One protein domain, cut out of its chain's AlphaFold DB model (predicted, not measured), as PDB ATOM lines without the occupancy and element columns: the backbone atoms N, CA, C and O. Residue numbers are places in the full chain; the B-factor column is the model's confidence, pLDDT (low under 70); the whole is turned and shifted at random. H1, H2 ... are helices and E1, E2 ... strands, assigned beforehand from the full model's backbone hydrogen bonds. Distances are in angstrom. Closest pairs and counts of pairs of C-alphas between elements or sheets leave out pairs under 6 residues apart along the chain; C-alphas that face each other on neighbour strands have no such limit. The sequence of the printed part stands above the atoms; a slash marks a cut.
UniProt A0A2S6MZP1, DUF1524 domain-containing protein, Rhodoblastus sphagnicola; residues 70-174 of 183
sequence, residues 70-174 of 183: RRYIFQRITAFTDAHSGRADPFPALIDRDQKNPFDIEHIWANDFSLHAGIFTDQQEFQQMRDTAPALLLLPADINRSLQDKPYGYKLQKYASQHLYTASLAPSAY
ATOM      1  N   ARG A  70      14.522  15.566  -7.672       79.38
ATOM      2  CA  ARG A  70      14.334  16.311  -6.418       79.38
ATOM      3  C   ARG A  70      15.641  16.841  -5.841       79.38
ATOM      4  O   ARG A  70      15.832  18.044  -5.802       79.38
ATOM      5  N   ARG A  71      16.587  15.970  -5.478       86.19
ATOM      6  CA  ARG A  71      17.831  16.380  -4.797       86.19
ATOM      7  C   ARG A  71      18.777  17.149  -5.714       86.19
ATOM      8  O   ARG A  71      19.316  18.172  -5.315       86.19
ATOM      9  N   TYR A  72      18.937  16.697  -6.956       87.94
ATOM     10  CA  TYR A  72      19.946  17.240  -7.870       87.94
ATOM     11  C   TYR A  72      19.772  18.733  -8.158       87.94
ATOM     12  O   TYR A  72      20.754  19.466  -8.273       87.94
ATOM     13  N   ILE A  73      18.527  19.202  -8.268       88.88
ATOM     14  CA  ILE A  73      18.267  20.618  -8.528       88.88
ATOM     15  C   ILE A  73      18.646  21.469  -7.311       88.88
ATOM     16  O   ILE A  73      19.362  22.455  -7.476       88.88
ATOM     17  N   PHE A  74      18.260  21.063  -6.099       91.56
ATOM     18  CA  PHE A  74      18.614  21.801  -4.883       91.56
ATOM     19  C   PHE A  74      20.106  21.728  -4.561       91.56
ATOM     20  O   PHE A  74      20.671  22.724  -4.121       91.56
ATOM     21  N   GLN A  75      20.779  20.614  -4.866       93.44
ATOM     22  CA  GLN A  75      22.242  20.517  -4.786       93.44
ATOM     23  C   GLN A  75      22.907  21.562  -5.695       93.44
ATOM     24  O   GLN A  75      23.834  22.246  -5.274       93.44
ATOM     25  N   ARG A  76      22.398  21.747  -6.923       92.31
ATOM     26  CA  ARG A  76      22.899  22.770  -7.858       92.31
ATOM     27  C   ARG A  76      22.615  24.198  -7.395       92.31
ATOM     28  O   ARG A  76      23.503  25.030  -7.524       92.31
ATOM     29  N   ILE A  77      21.421  24.485  -6.875       92.00
ATOM     30  CA  ILE A  77      21.066  25.819  -6.355       92.00
ATOM     31  C   ILE A  77      21.945  26.169  -5.149       92.00
ATOM     32  O   ILE A  77      22.543  27.242  -5.103       92.00
ATOM     33  N   THR A  78      22.072  25.236  -4.207       94.56
ATOM     34  CA  THR A  78      22.892  25.399  -2.999       94.56
ATOM     35  C   THR A  78      24.358  25.622  -3.365       94.56
ATOM     36  O   THR A  78      24.966  26.586  -2.917       94.56
ATOM     37  N   ALA A  79      24.905  24.798  -4.259       96.12
ATOM     38  CA  ALA A  79      26.276  24.963  -4.722       96.12
ATOM     39  C   ALA A  79      26.513  26.289  -5.449       96.12
ATOM     40  O   ALA A  79      27.490  26.981  -5.183       96.12
ATOM     41  N   PHE A  80      25.597  26.665  -6.346       95.44
ATOM     42  CA  PHE A  80      25.704  27.908  -7.100       95.44
ATOM     43  C   PHE A  80      25.704  29.129  -6.177       95.44
ATOM     44  O   PHE A  80      26.550  30.006  -6.333       95.44
ATOM     45  N   THR A  81      24.784  29.174  -5.211       94.81
ATOM     46  CA  THR A  81      24.666  30.290  -4.259       94.81
ATOM     47  C   THR A  81      25.883  30.406  -3.343       94.81
ATOM     48  O   THR A  81      26.382  31.512  -3.145       94.81
ATOM     49  N   ASP A  82      26.421  29.294  -2.839       94.69
ATOM     50  CA  ASP A  82      27.648  29.315  -2.036       94.69
ATOM     51  C   ASP A  82      28.864  29.748  -2.874       94.69
ATOM     52  O   ASP A  82      29.536  30.717  -2.515       94.69
ATOM     53  N   ALA A  83      29.099  29.127  -4.032       95.56
ATOM     54  CA  ALA A  83      30.251  29.446  -4.878       95.56
ATOM     55  C   ALA A  83      30.278  30.923  -5.322       95.56
ATOM     56  O   ALA A  83      31.334  31.552  -5.354       95.56
ATOM     57  N   HIS A  84      29.114  31.511  -5.622       94.56
ATOM     58  CA  HIS A  84      29.007  32.906  -6.078       94.56
ATOM     59  C   HIS A  84      28.877  33.925  -4.938       94.56
ATOM     60  O   HIS A  84      28.789  35.122  -5.196       94.56
ATOM     61  N   SER A  85      28.892  33.475  -3.683       89.81
ATOM     62  CA  SER A  85      28.923  34.347  -2.501       89.81
ATOM     63  C   SER A  85      30.303  34.422  -1.843       89.81
ATOM     64  O   SER A  85      30.436  34.931  -0.731       89.81
ATOM     65  N   GLY A  86      31.340  33.915  -2.520       89.50
ATOM     66  CA  GLY A  86      32.711  33.874  -2.006       89.50
ATOM     67  C   GLY A  86      32.993  32.700  -1.064       89.50
ATOM     68  O   GLY A  86      34.048  32.672  -0.433       89.50
ATOM     69  N   ARG A  87      32.076  31.726  -0.956       90.31
ATOM     70  CA  ARG A  87      32.309  30.459  -0.244       90.31
ATOM     71  C   ARG A  87      32.870  29.407  -1.205       90.31
ATOM     72  O   ARG A  87      32.780  29.545  -2.422       90.31
ATOM     73  N   ALA A  88      33.456  28.345  -0.655       92.06
ATOM     74  CA  ALA A  88      33.888  27.197  -1.451       92.06
ATOM     75  C   ALA A  88      32.683  26.512  -2.118       92.06
ATOM     76  O   ALA A  88      31.600  26.505  -1.537       92.06
ATOM     77  N   ASP A  89      32.877  25.919  -3.300       94.38
ATOM     78  CA  ASP A  89      31.832  25.153  -3.990       94.38
ATOM     79  C   ASP A  89      31.563  23.822  -3.252       94.38
ATOM     80  O   ASP A  89      32.416  22.928  -3.276       94.38
ATOM     81  N   PRO A  90      30.392  23.647  -2.608       94.25
ATOM     82  CA  PRO A  90      30.072  22.434  -1.866       94.25
ATOM     83  C   PRO A  90      29.585  21.293  -2.772       94.25
ATOM     84  O   PRO A  90      29.298  20.206  -2.269       94.25
ATOM     85  N   PHE A  91      29.447  21.501  -4.090       95.25
ATOM     86  CA  PHE A  91      28.786  20.545  -4.982       95.25
ATOM     87  C   PHE A  91      29.299  19.099  -4.871       95.25
ATOM     88  O   PHE A  91      28.444  18.214  -4.790       95.25
ATOM     89  N   PRO A  92      30.621  18.816  -4.816       94.88
ATOM     90  CA  PRO A  92      31.119  17.446  -4.680       94.88
ATOM     91  C   PRO A  92      30.612  16.745  -3.412       94.88
ATOM     92  O   PRO A  92      30.175  15.601  -3.485       94.88
ATOM     93  N   ALA A  93      30.588  17.451  -2.278       93.69
ATOM     94  CA  ALA A  93      30.083  16.918  -1.013       93.69
ATOM     95  C   ALA A  93      28.555  16.751  -1.031       93.69
ATOM     96  O   ALA A  93      28.013  15.787  -0.497       93.69
ATOM     97  N   LEU A  94      27.839  17.664  -1.692       94.19
ATOM     98  CA  LEU A  94      26.381  17.605  -1.780       94.19
ATOM     99  C   LEU A  94      25.879  16.393  -2.576       94.19
ATOM    100  O   LEU A  94      24.790  15.896  -2.283       94.19
ATOM    101  N   ILE A  95      26.624  15.943  -3.594       92.69
ATOM    102  CA  ILE A  95      26.246  14.799  -4.444       92.69
ATOM    103  C   ILE A  95      26.776  13.453  -3.951       92.69
ATOM    104  O   ILE A  95      26.303  12.424  -4.442       92.69
ATOM    105  N   ASP A  96      27.729  13.460  -3.018       92.88
ATOM    106  CA  ASP A  96      28.303  12.249  -2.448       92.88
ATOM    107  C   ASP A  96      27.221  11.437  -1.718       92.88
ATOM    108  O   ASP A  96      26.509  11.936  -0.836       92.88
ATOM    109  N   ARG A  97      27.063  10.182  -2.140       84.06
ATOM    110  CA  ARG A  97      26.085   9.243  -1.584       84.06
ATOM    111  C   ARG A  97      26.682   8.329  -0.524       84.06
ATOM    112  O   ARG A  97      25.905   7.739   0.221       84.06
ATOM    113  N   ASP A  98      28.005   8.243  -0.454       91.38
ATOM    114  CA  ASP A  98      28.724   7.341   0.442       91.38
ATOM    115  C   ASP A  98      29.098   8.036   1.763       91.38
ATOM    116  O   ASP A  98      29.556   7.400   2.716       91.38
ATOM    117  N   GLN A  99      28.853   9.347   1.864       94.00
ATOM    118  CA  GLN A  99      29.041  10.097   3.101       94.00
ATOM    119  C   GLN A  99      28.098   9.626   4.222       94.00
ATOM    120  O   GLN A  99      26.915   9.359   4.013       94.00
ATOM    121  N   LYS A 100      28.614   9.617   5.460       93.06
ATOM    122  CA  LYS A 100      27.876   9.173   6.660       93.06
ATOM    123  C   LYS A 100      26.598   9.972   6.933       93.06
ATOM    124  O   LYS A 100      25.654   9.428   7.496       93.06
ATOM    125  N   ASN A 101      26.588  11.257   6.582       93.50
ATOM    126  CA  ASN A 101      25.464  12.158   6.814       93.50
ATOM    127  C   ASN A 101      25.096  12.876   5.506       93.50
ATOM    128  O   ASN A 101      25.596  13.972   5.254       93.50
ATOM    129  N   PRO A 102      24.293  12.239   4.635       94.12
ATOM    130  CA  PRO A 102      23.935  12.812   3.347       94.12
ATOM    131  C   PRO A 102      22.951  13.973   3.498       94.12
ATOM    132  O   PRO A 102      22.405  14.224   4.571       94.12
ATOM    133  N   PHE A 103      22.695  14.669   2.394       94.25
ATOM    134  CA  PHE A 103      21.812  15.828   2.377       94.25
ATOM    135  C   PHE A 103      20.403  15.489   1.890       94.25
ATOM    136  O   PHE A 103      20.212  15.089   0.740       94.25
ATOM    137  N   ASP A 104      19.400  15.716   2.726       93.31
ATOM    138  CA  ASP A 104      17.990  15.508   2.420       93.31
ATOM    139  C   ASP A 104      17.223  16.805   2.220       93.31
ATOM    140  O   ASP A 104      17.650  17.897   2.602       93.31
ATOM    141  N   ILE A 105      16.084  16.664   1.548       94.00
ATOM    142  CA  ILE A 105      15.206  17.788   1.271       94.00
ATOM    143  C   ILE A 105      14.393  18.084   2.514       94.00
ATOM    144  O   ILE A 105      13.746  17.200   3.070       94.00
ATOM    145  N   GLU A 106      14.448  19.338   2.928       95.06
ATOM    146  CA  GLU A 106      13.675  19.882   4.029       95.06
ATOM    147  C   GLU A 106      12.507  20.689   3.474       95.06
ATOM    148  O   GLU A 106      12.696  21.539   2.601       95.06
ATOM    149  N   HIS A 107      11.317  20.460   4.021       94.69
ATOM    150  CA  HIS A 107      10.164  21.324   3.798       94.69
ATOM    151  C   HIS A 107      10.155  22.436   4.844       94.69
ATOM    152  O   HIS A 107      10.173  22.173   6.047       94.69
ATOM    153  N   ILE A 108      10.091  23.688   4.395       94.38
ATOM    154  CA  ILE A 108      10.093  24.858   5.286       94.38
ATOM    155  C   ILE A 108       8.863  24.847   6.208       94.38
ATOM    156  O   ILE A 108       8.964  25.157   7.396       94.38
ATOM    157  N   TRP A 109       7.707  24.468   5.664       93.12
ATOM    158  CA  TRP A 109       6.422  24.460   6.361       93.12
ATOM    159  C   TRP A 109       6.260  23.124   7.101       93.12
ATOM    160  O   TRP A 109       6.641  22.079   6.575       93.12
ATOM    161  N   ALA A 110       5.728  23.136   8.326       92.69
ATOM    162  CA  ALA A 110       5.434  21.915   9.093       92.69
ATOM    163  C   ALA A 110       4.308  21.123   8.414       92.69
ATOM    164  O   ALA A 110       3.498  21.728   7.722       92.69
ATOM    165  N   ASN A 111       4.263  19.786   8.489       92.94
ATOM    166  CA  ASN A 111       3.207  18.987   7.835       92.94
ATOM    167  C   ASN A 111       1.888  18.988   8.607       92.94
ATOM    168  O   ASN A 111       1.335  17.943   8.929       92.94
ATOM    169  N   ASP A 112       1.386  20.187   8.880       91.31
ATOM    170  CA  ASP A 112       0.148  20.409   9.602       91.31
ATOM    171  C   ASP A 112      -0.639  21.534   8.923       91.31
ATOM    172  O   ASP A 112      -0.303  22.714   9.027       91.31
ATOM    173  N   PHE A 113      -1.689  21.153   8.195       92.25
ATOM    174  CA  PHE A 113      -2.556  22.099   7.495       92.25
ATOM    175  C   PHE A 113      -3.302  23.029   8.463       92.25
ATOM    176  O   PHE A 113      -3.574  24.174   8.110       92.25
ATOM    177  N   SER A 114      -3.589  22.586   9.693       90.94
ATOM    178  CA  SER A 114      -4.352  23.386  10.659       90.94
ATOM    179  C   SER A 114      -3.632  24.688  11.028       90.94
ATOM    180  O   SER A 114      -4.273  25.724  11.198       90.94
ATOM    181  N   LEU A 115      -2.294  24.675  11.025       88.06
ATOM    182  CA  LEU A 115      -1.446  25.851  11.249       88.06
ATOM    183  C   LEU A 115      -1.475  26.857  10.084       88.06
ATOM    184  O   LEU A 115      -0.974  27.975  10.218       88.06
ATOM    185  N   HIS A 116      -2.029  26.464   8.936       88.44
ATOM    186  CA  HIS A 116      -1.969  27.202   7.674       88.44
ATOM    187  C   HIS A 116      -3.342  27.393   7.007       88.44
ATOM    188  O   HIS A 116      -3.411  27.926   5.900       88.44
ATOM    189  N   ALA A 117      -4.433  27.027   7.686       86.62
ATOM    190  CA  ALA A 117      -5.799  27.092   7.160       86.62
ATOM    191  C   ALA A 117      -6.281  28.519   6.818       86.62
ATOM    192  O   ALA A 117      -7.235  28.684   6.071       86.62
ATOM    193  N   GLY A 118      -5.627  29.560   7.348       90.25
ATOM    194  CA  GLY A 118      -5.901  30.956   6.979       90.25
ATOM    195  C   GLY A 118      -5.165  31.443   5.724       90.25
ATOM    196  O   GLY A 118      -5.403  32.565   5.288       90.25
ATOM    197  N   ILE A 119      -4.243  30.642   5.179       92.44
ATOM    198  CA  ILE A 119      -3.402  31.002   4.025       92.44
ATOM    199  C   ILE A 119      -3.824  30.232   2.772       92.44
ATOM    200  O   ILE A 119      -3.760  30.782   1.677       92.44
ATOM    201  N   PHE A 120      -4.245  28.976   2.931       93.50
ATOM    202  CA  PHE A 120      -4.660  28.117   1.825       93.50
ATOM    203  C   PHE A 120      -6.123  27.728   1.954       93.50
ATOM    204  O   PHE A 120      -6.642  27.570   3.059       93.50
ATOM    205  N   THR A 121      -6.758  27.524   0.807       92.94
ATOM    206  CA  THR A 121      -8.178  27.185   0.697       92.94
ATOM    207  C   THR A 121      -8.451  25.775   1.208       92.94
ATOM    208  O   THR A 121      -9.447  25.530   1.885       92.94
ATOM    209  N   ASP A 122      -7.555  24.840   0.891       94.50
ATOM    210  CA  ASP A 122      -7.688  23.434   1.242       94.50
ATOM    211  C   ASP A 122      -6.326  22.740   1.437       94.50
ATOM    212  O   ASP A 122      -5.245  23.291   1.194       94.50
ATOM    213  N   GLN A 123      -6.379  21.488   1.901       94.06
ATOM    214  CA  GLN A 123      -5.193  20.671   2.149       94.06
ATOM    215  C   GLN A 123      -4.422  20.338   0.861       94.06
ATOM    216  O   GLN A 123      -3.207  20.139   0.913       94.06
ATOM    217  N   GLN A 124      -5.096  20.258  -0.288       94.38
ATOM    218  CA  GLN A 124      -4.456  19.933  -1.558       94.38
ATOM    219  C   GLN A 124      -3.585  21.100  -2.033       94.38
ATOM    220  O   GLN A 124      -2.429  20.880  -2.398       94.38
ATOM    221  N   GLU A 125      -4.104  22.325  -1.979       94.19
ATOM    222  CA  GLU A 125      -3.368  23.555  -2.274       94.19
ATOM    223  C   GLU A 125      -2.138  23.682  -1.366       94.19
ATOM    224  O   GLU A 125      -1.025  23.917  -1.848       94.19
ATOM    225  N   PHE A 126      -2.312  23.419  -0.067       94.94
ATOM    226  CA  PHE A 126      -1.214  23.409   0.895       94.94
ATOM    227  C   PHE A 126      -0.098  22.434   0.499       94.94
ATOM    228  O   PHE A 126       1.069  22.825   0.439       94.94
ATOM    229  N   GLN A 127      -0.433  21.176   0.196       93.88
ATOM    230  CA  GLN A 127       0.570  20.171  -0.175       93.88
ATOM    231  C   GLN A 127       1.257  20.507  -1.504       93.88
ATOM    232  O   GLN A 127       2.476  20.375  -1.614       93.88
ATOM    233  N   GLN A 128       0.509  21.009  -2.492       92.19
ATOM    234  CA  GLN A 128       1.086  21.448  -3.763       92.19
ATOM    235  C   GLN A 128       2.110  22.558  -3.551       92.19
ATOM    236  O   GLN A 128       3.233  22.447  -4.040       92.19
ATOM    237  N   MET A 129       1.754  23.594  -2.788       92.62
ATOM    238  CA  MET A 129       2.658  24.699  -2.476       92.62
ATOM    239  C   MET A 129       3.876  24.234  -1.683       92.62
ATOM    240  O   MET A 129       4.998  24.635  -2.000       92.62
ATOM    241  N   ARG A 130       3.686  23.341  -0.709       93.38
ATOM    242  CA  ARG A 130       4.766  22.756   0.093       93.38
ATOM    243  C   ARG A 130       5.789  22.011  -0.773       93.38
ATOM    244  O   ARG A 130       6.981  22.073  -0.489       93.38
ATOM    245  N   ASP A 131       5.356  21.376  -1.857       92.69
ATOM    246  CA  ASP A 131       6.241  20.673  -2.788       92.69
ATOM    247  C   ASP A 131       6.864  21.571  -3.869       92.69
ATOM    248  O   ASP A 131       7.684  21.097  -4.658       92.69
ATOM    249  N   THR A 132       6.544  22.865  -3.929       90.94
ATOM    250  CA  THR A 132       7.179  23.786  -4.889       90.94
ATOM    251  C   THR A 132       8.588  24.199  -4.460       90.94
ATOM    252  O   THR A 132       8.932  24.222  -3.281       90.94
ATOM    253  N   ALA A 133       9.426  24.580  -5.430       87.38
ATOM    254  CA  ALA A 133      10.811  24.981  -5.171       87.38
ATOM    255  C   ALA A 133      11.019  26.044  -4.060       87.38
ATOM    256  O   ALA A 133      11.986  25.897  -3.313       87.38
ATOM    257  N   PRO A 134      10.158  27.072  -3.897       87.94
ATOM    258  CA  PRO A 134      10.292  28.052  -2.813       87.94
ATOM    259  C   PRO A 134      10.108  27.487  -1.399       87.94
ATOM    260  O   PRO A 134      10.582  28.094  -0.444       87.94
ATOM    261  N   ALA A 135       9.428  26.349  -1.243       92.69
ATOM    262  CA  ALA A 135       9.130  25.739   0.054       92.69
ATOM    263  C   ALA A 135      10.142  24.652   0.467       92.69
ATOM    264  O   ALA A 135       9.961  23.995   1.496       92.69
ATOM    265  N   LEU A 136      11.207  24.469  -0.321       93.62
ATOM    266  CA  LEU A 136      12.142  23.354  -0.209       93.62
ATOM    267  C   LEU A 136      13.584  23.832  -0.032       93.62
ATOM    268  O   LEU A 136      14.058  24.743  -0.713       93.62
ATOM    269  N   LEU A 137      14.305  23.148   0.852       94.69
ATOM    270  CA  LEU A 137      15.709  23.391   1.169       94.69
ATOM    271  C   LEU A 137      16.499  22.085   1.149       94.69
ATOM    272  O   LEU A 137      15.932  20.995   1.100       94.69
ATOM    273  N   LEU A 138      17.824  22.197   1.215       95.06
ATOM    274  CA  LEU A 138      18.727  21.062   1.346       95.06
ATOM    275  C   LEU A 138      19.455  21.145   2.693       95.06
ATOM    276  O   LEU A 138      20.073  22.168   2.994       95.06
ATOM    277  N   LEU A 139      19.373  20.082   3.497       95.62
ATOM    278  CA  LEU A 139      19.963  20.001   4.836       95.62
ATOM    279  C   LEU A 139      20.662  18.662   5.074       95.62
ATOM    280  O   LEU A 139      20.233  17.659   4.509       95.62
ATOM    281  N   PRO A 140      21.668  18.607   5.961       95.38
ATOM    282  CA  PRO A 140      22.169  17.340   6.488       95.38
ATOM    283  C   PRO A 140      21.040  16.495   7.104       95.38
ATOM    284  O   PRO A 140      20.137  17.027   7.761       95.38
ATOM    285  N   ALA A 141      21.067  15.181   6.873       94.56
ATOM    286  CA  ALA A 141      19.976  14.268   7.217       94.56
ATOM    287  C   ALA A 141      19.701  14.177   8.728       94.56
ATOM    288  O   ALA A 141      18.562  13.986   9.148       94.56
ATOM    289  N   ASP A 142      20.717  14.301   9.577       95.50
ATOM    290  CA  ASP A 142      20.553  14.400  11.033       95.50
ATOM    291  C   ASP A 142      19.794  15.666  11.468       95.50
ATOM    292  O   ASP A 142      18.853  15.579  12.259       95.50
ATOM    293  N   ILE A 143      20.140  16.827  10.911       95.62
ATOM    294  CA  ILE A 143      19.483  18.102  11.202       95.62
ATOM    295  C   ILE A 143      18.041  18.060  10.709       95.62
ATOM    296  O   ILE A 143      17.142  18.392  11.478       95.62
ATOM    297  N   ASN A 144      17.810  17.597   9.479       95.19
ATOM    298  CA  ASN A 144      16.470  17.422   8.914       95.19
ATOM    299  C   ASN A 144      15.587  16.545   9.829       95.19
ATOM    300  O   ASN A 144      14.528  16.983  10.284       95.19
ATOM    301  N   ARG A 145      16.094  15.374  10.247       94.25
ATOM    302  CA  ARG A 145      15.409  14.484  11.206       94.25
ATOM    303  C   ARG A 145      15.160  15.115  12.575       94.25
ATOM    304  O   ARG A 145      14.242  14.694  13.265       94.25
ATOM    305  N   SER A 146      15.959  16.093  12.993       94.56
ATOM    306  CA  SER A 146      15.742  16.815  14.255       94.56
ATOM    307  C   SER A 146      14.691  17.929  14.154       94.56
ATOM    308  O   SER A 146      14.202  18.406  15.186       94.56
ATOM    309  N   LEU A 147      14.389  18.387  12.932       94.06
ATOM    310  CA  LEU A 147      13.464  19.484  12.661       94.06
ATOM    311  C   LEU A 147      12.043  18.983  12.410       94.06
ATOM    312  O   LEU A 147      11.138  19.520  13.036       94.06
ATOM    313  N   GLN A 148      11.852  17.971  11.556       90.00
ATOM    314  CA  GLN A 148      10.536  17.385  11.236       90.00
ATOM    315  C   GLN A 148       9.434  18.461  11.086       90.00
ATOM    316  O   GLN A 148       9.581  19.421  10.323       90.00
ATOM    317  N   ASP A 149       8.360  18.339  11.867       90.19
ATOM    318  CA  ASP A 149       7.192  19.219  11.860       90.19
ATOM    319  C   ASP A 149       7.295  20.382  12.853       90.19
ATOM    320  O   ASP A 149       6.296  20.993  13.226       90.19
ATOM    321  N   LYS A 150       8.508  20.729  13.299       93.00
ATOM    322  CA  LYS A 150       8.684  21.896  14.166       93.00
ATOM    323  C   LYS A 150       8.271  23.188  13.445       93.00
ATOM    324  O   LYS A 150       8.493  23.323  12.242       93.00
ATOM    325  N   PRO A 151       7.740  24.189  14.166       90.44
ATOM    326  CA  PRO A 151       7.362  25.463  13.563       90.44
ATOM    327  C   PRO A 151       8.544  26.190  12.908       90.44
ATOM    328  O   PRO A 151       9.684  26.104  13.377       90.44
ATOM    329  N   TYR A 152       8.256  26.991  11.878       91.19
ATOM    330  CA  TYR A 152       9.253  27.763  11.121       91.19
ATOM    331  C   TYR A 152      10.202  28.574  12.018       91.19
ATOM    332  O   TYR A 152      11.418  28.520  11.842       91.19
ATOM    333  N   GLY A 153       9.670  29.247  13.045       91.12
ATOM    334  CA  GLY A 153      10.472  30.039  13.983       91.12
ATOM    335  C   GLY A 153      11.562  29.235  14.706       91.12
ATOM    336  O   GLY A 153      12.661  29.742  14.914       91.12
ATOM    337  N   TYR A 154      11.305  27.960  15.021       91.81
ATOM    338  CA  TYR A 154      12.317  27.070  15.597       91.81
ATOM    339  C   TYR A 154      13.369  26.672  14.552       91.81
ATOM    340  O   TYR A 154      14.570  26.667  14.831       91.81
ATOM    341  N   LYS A 155      12.924  26.362  13.326       94.50
ATOM    342  CA  LYS A 155      13.794  25.951  12.214       94.50
ATOM    343  C   LYS A 155      14.820  27.035  11.852       94.50
ATOM    344  O   LYS A 155      15.983  26.706  11.614       94.50
ATOM    345  N   LEU A 156      14.440  28.317  11.921       93.88
ATOM    346  CA  LEU A 156      15.313  29.465  11.624       93.88
ATOM    347  C   LEU A 156      16.650  29.441  12.376       93.88
ATOM    348  O   LEU A 156      17.694  29.736  11.791       93.88
ATOM    349  N   GLN A 157      16.643  29.047  13.653       91.06
ATOM    350  CA  GLN A 157      17.869  28.979  14.455       91.06
ATOM    351  C   GLN A 157      18.854  27.937  13.910       91.06
ATOM    352  O   GLN A 157      20.065  28.152  13.934       91.06
ATOM    353  N   LYS A 158      18.343  26.814  13.393       93.88
ATOM    354  CA  LYS A 158      19.161  25.754  12.788       93.88
ATOM    355  C   LYS A 158      19.589  26.097  11.366       93.88
ATOM    356  O   LYS A 158      20.677  25.696  10.961       93.88
ATOM    357  N   TYR A 159      18.772  26.847  10.624       95.31
ATOM    358  CA  TYR A 159      19.080  27.272   9.255       95.31
ATOM    359  C   TYR A 159      20.276  28.226   9.193       95.31
ATOM    360  O   TYR A 159      21.077  28.142   8.265       95.31
ATOM    361  N   ALA A 160      20.452  29.075  10.207       92.31
ATOM    362  CA  ALA A 160      21.524  30.068  10.266       92.31
ATOM    363  C   ALA A 160      22.952  29.495  10.143       92.31
ATOM    364  O   ALA A 160      23.866  30.222   9.750       92.31
ATOM    365  N   SER A 161      23.164  28.222  10.497       90.75
ATOM    366  CA  SER A 161      24.468  27.548  10.439       90.75
ATOM    367  C   SER A 161      24.669  26.679   9.192       90.75
ATOM    368  O   SER A 161      25.609  25.892   9.158       90.75
ATOM    369  N   GLN A 162      23.782  26.770   8.200       95.06
ATOM    370  CA  GLN A 162      23.804  25.930   6.997       95.06
ATOM    371  C   GLN A 162      24.375  26.684   5.782       95.06
ATOM    372  O   GLN A 162      24.848  27.824   5.886       95.06
ATOM    373  N   HIS A 163      24.318  26.047   4.608       94.94
ATOM    374  CA  HIS A 163      24.637  26.669   3.318       94.94
ATOM    375  C   HIS A 163      23.853  27.966   3.095       94.94
ATOM    376  O   HIS A 163      22.759  28.136   3.639       94.94
ATOM    377  N   LEU A 164      24.404  28.888   2.298       94.12
ATOM    378  CA  LEU A 164      23.916  30.266   2.230       94.12
ATOM    379  C   LEU A 164      22.448  30.348   1.823       94.12
ATOM    380  O   LEU A 164      21.707  31.112   2.431       94.12
ATOM    381  N   TYR A 165      22.017  29.546   0.847       93.75
ATOM    382  CA  TYR A 165      20.616  29.508   0.423       93.75
ATOM    383  C   TYR A 165      19.666  29.251   1.602       93.75
ATOM    384  O   TYR A 165      18.736  30.021   1.821       93.75
ATOM    385  N   THR A 166      19.955  28.247   2.430       95.31
ATOM    386  CA  THR A 166      19.172  27.939   3.635       95.31
ATOM    387  C   THR A 166      19.343  29.012   4.711       95.31
ATOM    388  O   THR A 166      18.362  29.480   5.287       95.31
ATOM    389  N   ALA A 167      20.579  29.450   4.965       94.31
ATOM    390  CA  ALA A 167      20.867  30.463   5.975       94.31
ATOM    391  C   ALA A 167      20.203  31.812   5.668       94.31
ATOM    392  O   ALA A 167      19.832  32.512   6.602       94.31
ATOM    393  N   SER A 168      19.992  32.148   4.391       93.56
ATOM    394  CA  SER A 168      19.375  33.402   3.939       93.56
ATOM    395  C   SER A 168      17.944  33.617   4.447       93.56
ATOM    396  O   SER A 168      17.461  34.747   4.465       93.56
ATOM    397  N   LEU A 169      17.275  32.551   4.896       93.75
ATOM    398  CA  LEU A 169      15.963  32.629   5.540       93.75
ATOM    399  C   LEU A 169      16.048  33.121   6.988       93.75
ATOM    400  O   LEU A 169      15.074  33.646   7.519       93.75
ATOM    401  N   ALA A 170      17.194  32.944   7.644       93.38
ATOM    402  CA  ALA A 170      17.401  33.401   9.008       93.38
ATOM    403  C   ALA A 170      17.869  34.866   9.008       93.38
ATOM    404  O   ALA A 170      18.886  35.176   8.382       93.38
ATOM    405  N   PRO A 171      17.230  35.769   9.781       90.88
ATOM    406  CA  PRO A 171      17.660  37.168   9.875       90.88
ATOM    407  C   PRO A 171      19.139  37.332  10.259       90.88
ATOM    408  O   PRO A 171      19.824  38.241   9.793       90.88
ATOM    409  N   SER A 172      19.668  36.397  11.056       87.88
ATOM    410  CA  SER A 172      21.073  36.358  11.472       87.88
ATOM    411  C   SER A 172      22.076  36.205  10.322       87.88
ATOM    412  O   SER A 172      23.260  36.451  10.536       87.88
ATOM    413  N   ALA A 173      21.650  35.785   9.125       87.31
ATOM    414  CA  ALA A 173      22.538  35.689   7.967       87.31
ATOM    415  C   ALA A 173      22.950  37.058   7.407       87.31
ATOM    416  O   ALA A 173      24.015  37.164   6.805       87.31
ATOM    417  N   TYR A 174      22.150  38.101   7.647       87.25
ATOM    418  CA  TYR A 174      22.415  39.465   7.175       87.25
ATOM    419  C   TYR A 174      23.085  40.346   8.230       87.25
ATOM    420  O   TYR A 174      23.501  41.469   7.946       87.25
TER     421      TYR A 174
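Overview. This is residues 70 to 174 of the 183 residues of the protein "DUF1524 domain-containing protein" of Rhodoblastus sphagnicola (UniProt A0A2S6MZP1). A short ribbon of two strands, E1 and E2, lies in the middle, with H1 packed over one side of it and H5 on the other, where H6 comes near H5. The chain leaves E1 to make H3 and H4, an arm at one end, and folds back into E2; H2 sits beside H1 toward the other end, and H7 packs near E2. The printed part has 105 residues, in the order H1 H2 E1 H3 H4 E2 H5 H6 H7, mostly helix, with E1 and E2 antiparallel. It is compact, with a radius of gyration of the C-alphas of 14.3 A and spans of 41 by 31 by 23 A.

Along the chain. H1, residues 70 to 83, begins at C-alpha 70 (14.334, 16.311, -6.418) and is 20.7 A long. H2 is residues 91 to 95, E1 103 to 107, 13.0 A, and H3 113 to 116. H4 is residues 123 to 130, 10.4 A, and E2 136 to 140, 13.5 A. H5 is residues 141 to 147, H6 152 to 159, and H7 164 to 167, ending at C-alpha 167 (20.867, 30.463, 5.975).

Arrangement. E1 and E2 are antiparallel at 141 degrees, with N 104 and O 139 within hydrogen-bond range at 2.8 A. The closest C-alphas of H1 and E2 are those of Phe 74 and Leu 138, 6.3 A; those of E1 and H5 are Asp 104 and Ala 141, 5.3 A. H1 touches H2, closest at Ala 79 and Phe 91, C-alphas 5.1 A apart. Residues 77 to 82 of H1 touch H7, closest at the C-alphas of Asp 82 and Leu 164, 5.7 A. H6 and H7 only just touch, with 3 pairs of C-alphas within 8 A, closest at Tyr 159 and Ala 167, 4.9 A. H5 and H6 are close but not clearly touching, closest at the C-alphas of Leu 147 and Lys 155, 6.5 A. H3 and H4 only just touch, with 3 pairs of C-alphas within 8 A, closest at Phe 113 and Gln 123, 6.1 A; H1 and H4 are apart. In H2, H4 and H5 every O i to N i+4 pair is within hydrogen-bond range; H1 has 9 of 10, H6 2 of 4, and H3 and H7 are too short for such a pair.

Size, cuts and confidence. The two C-alphas farthest apart, those of Asp 98 and Gly 118, are 42.4 A apart. The printed part has no cut and no long link. The mean pLDDT of the printed part is 92.5, and no printed residue is under 70.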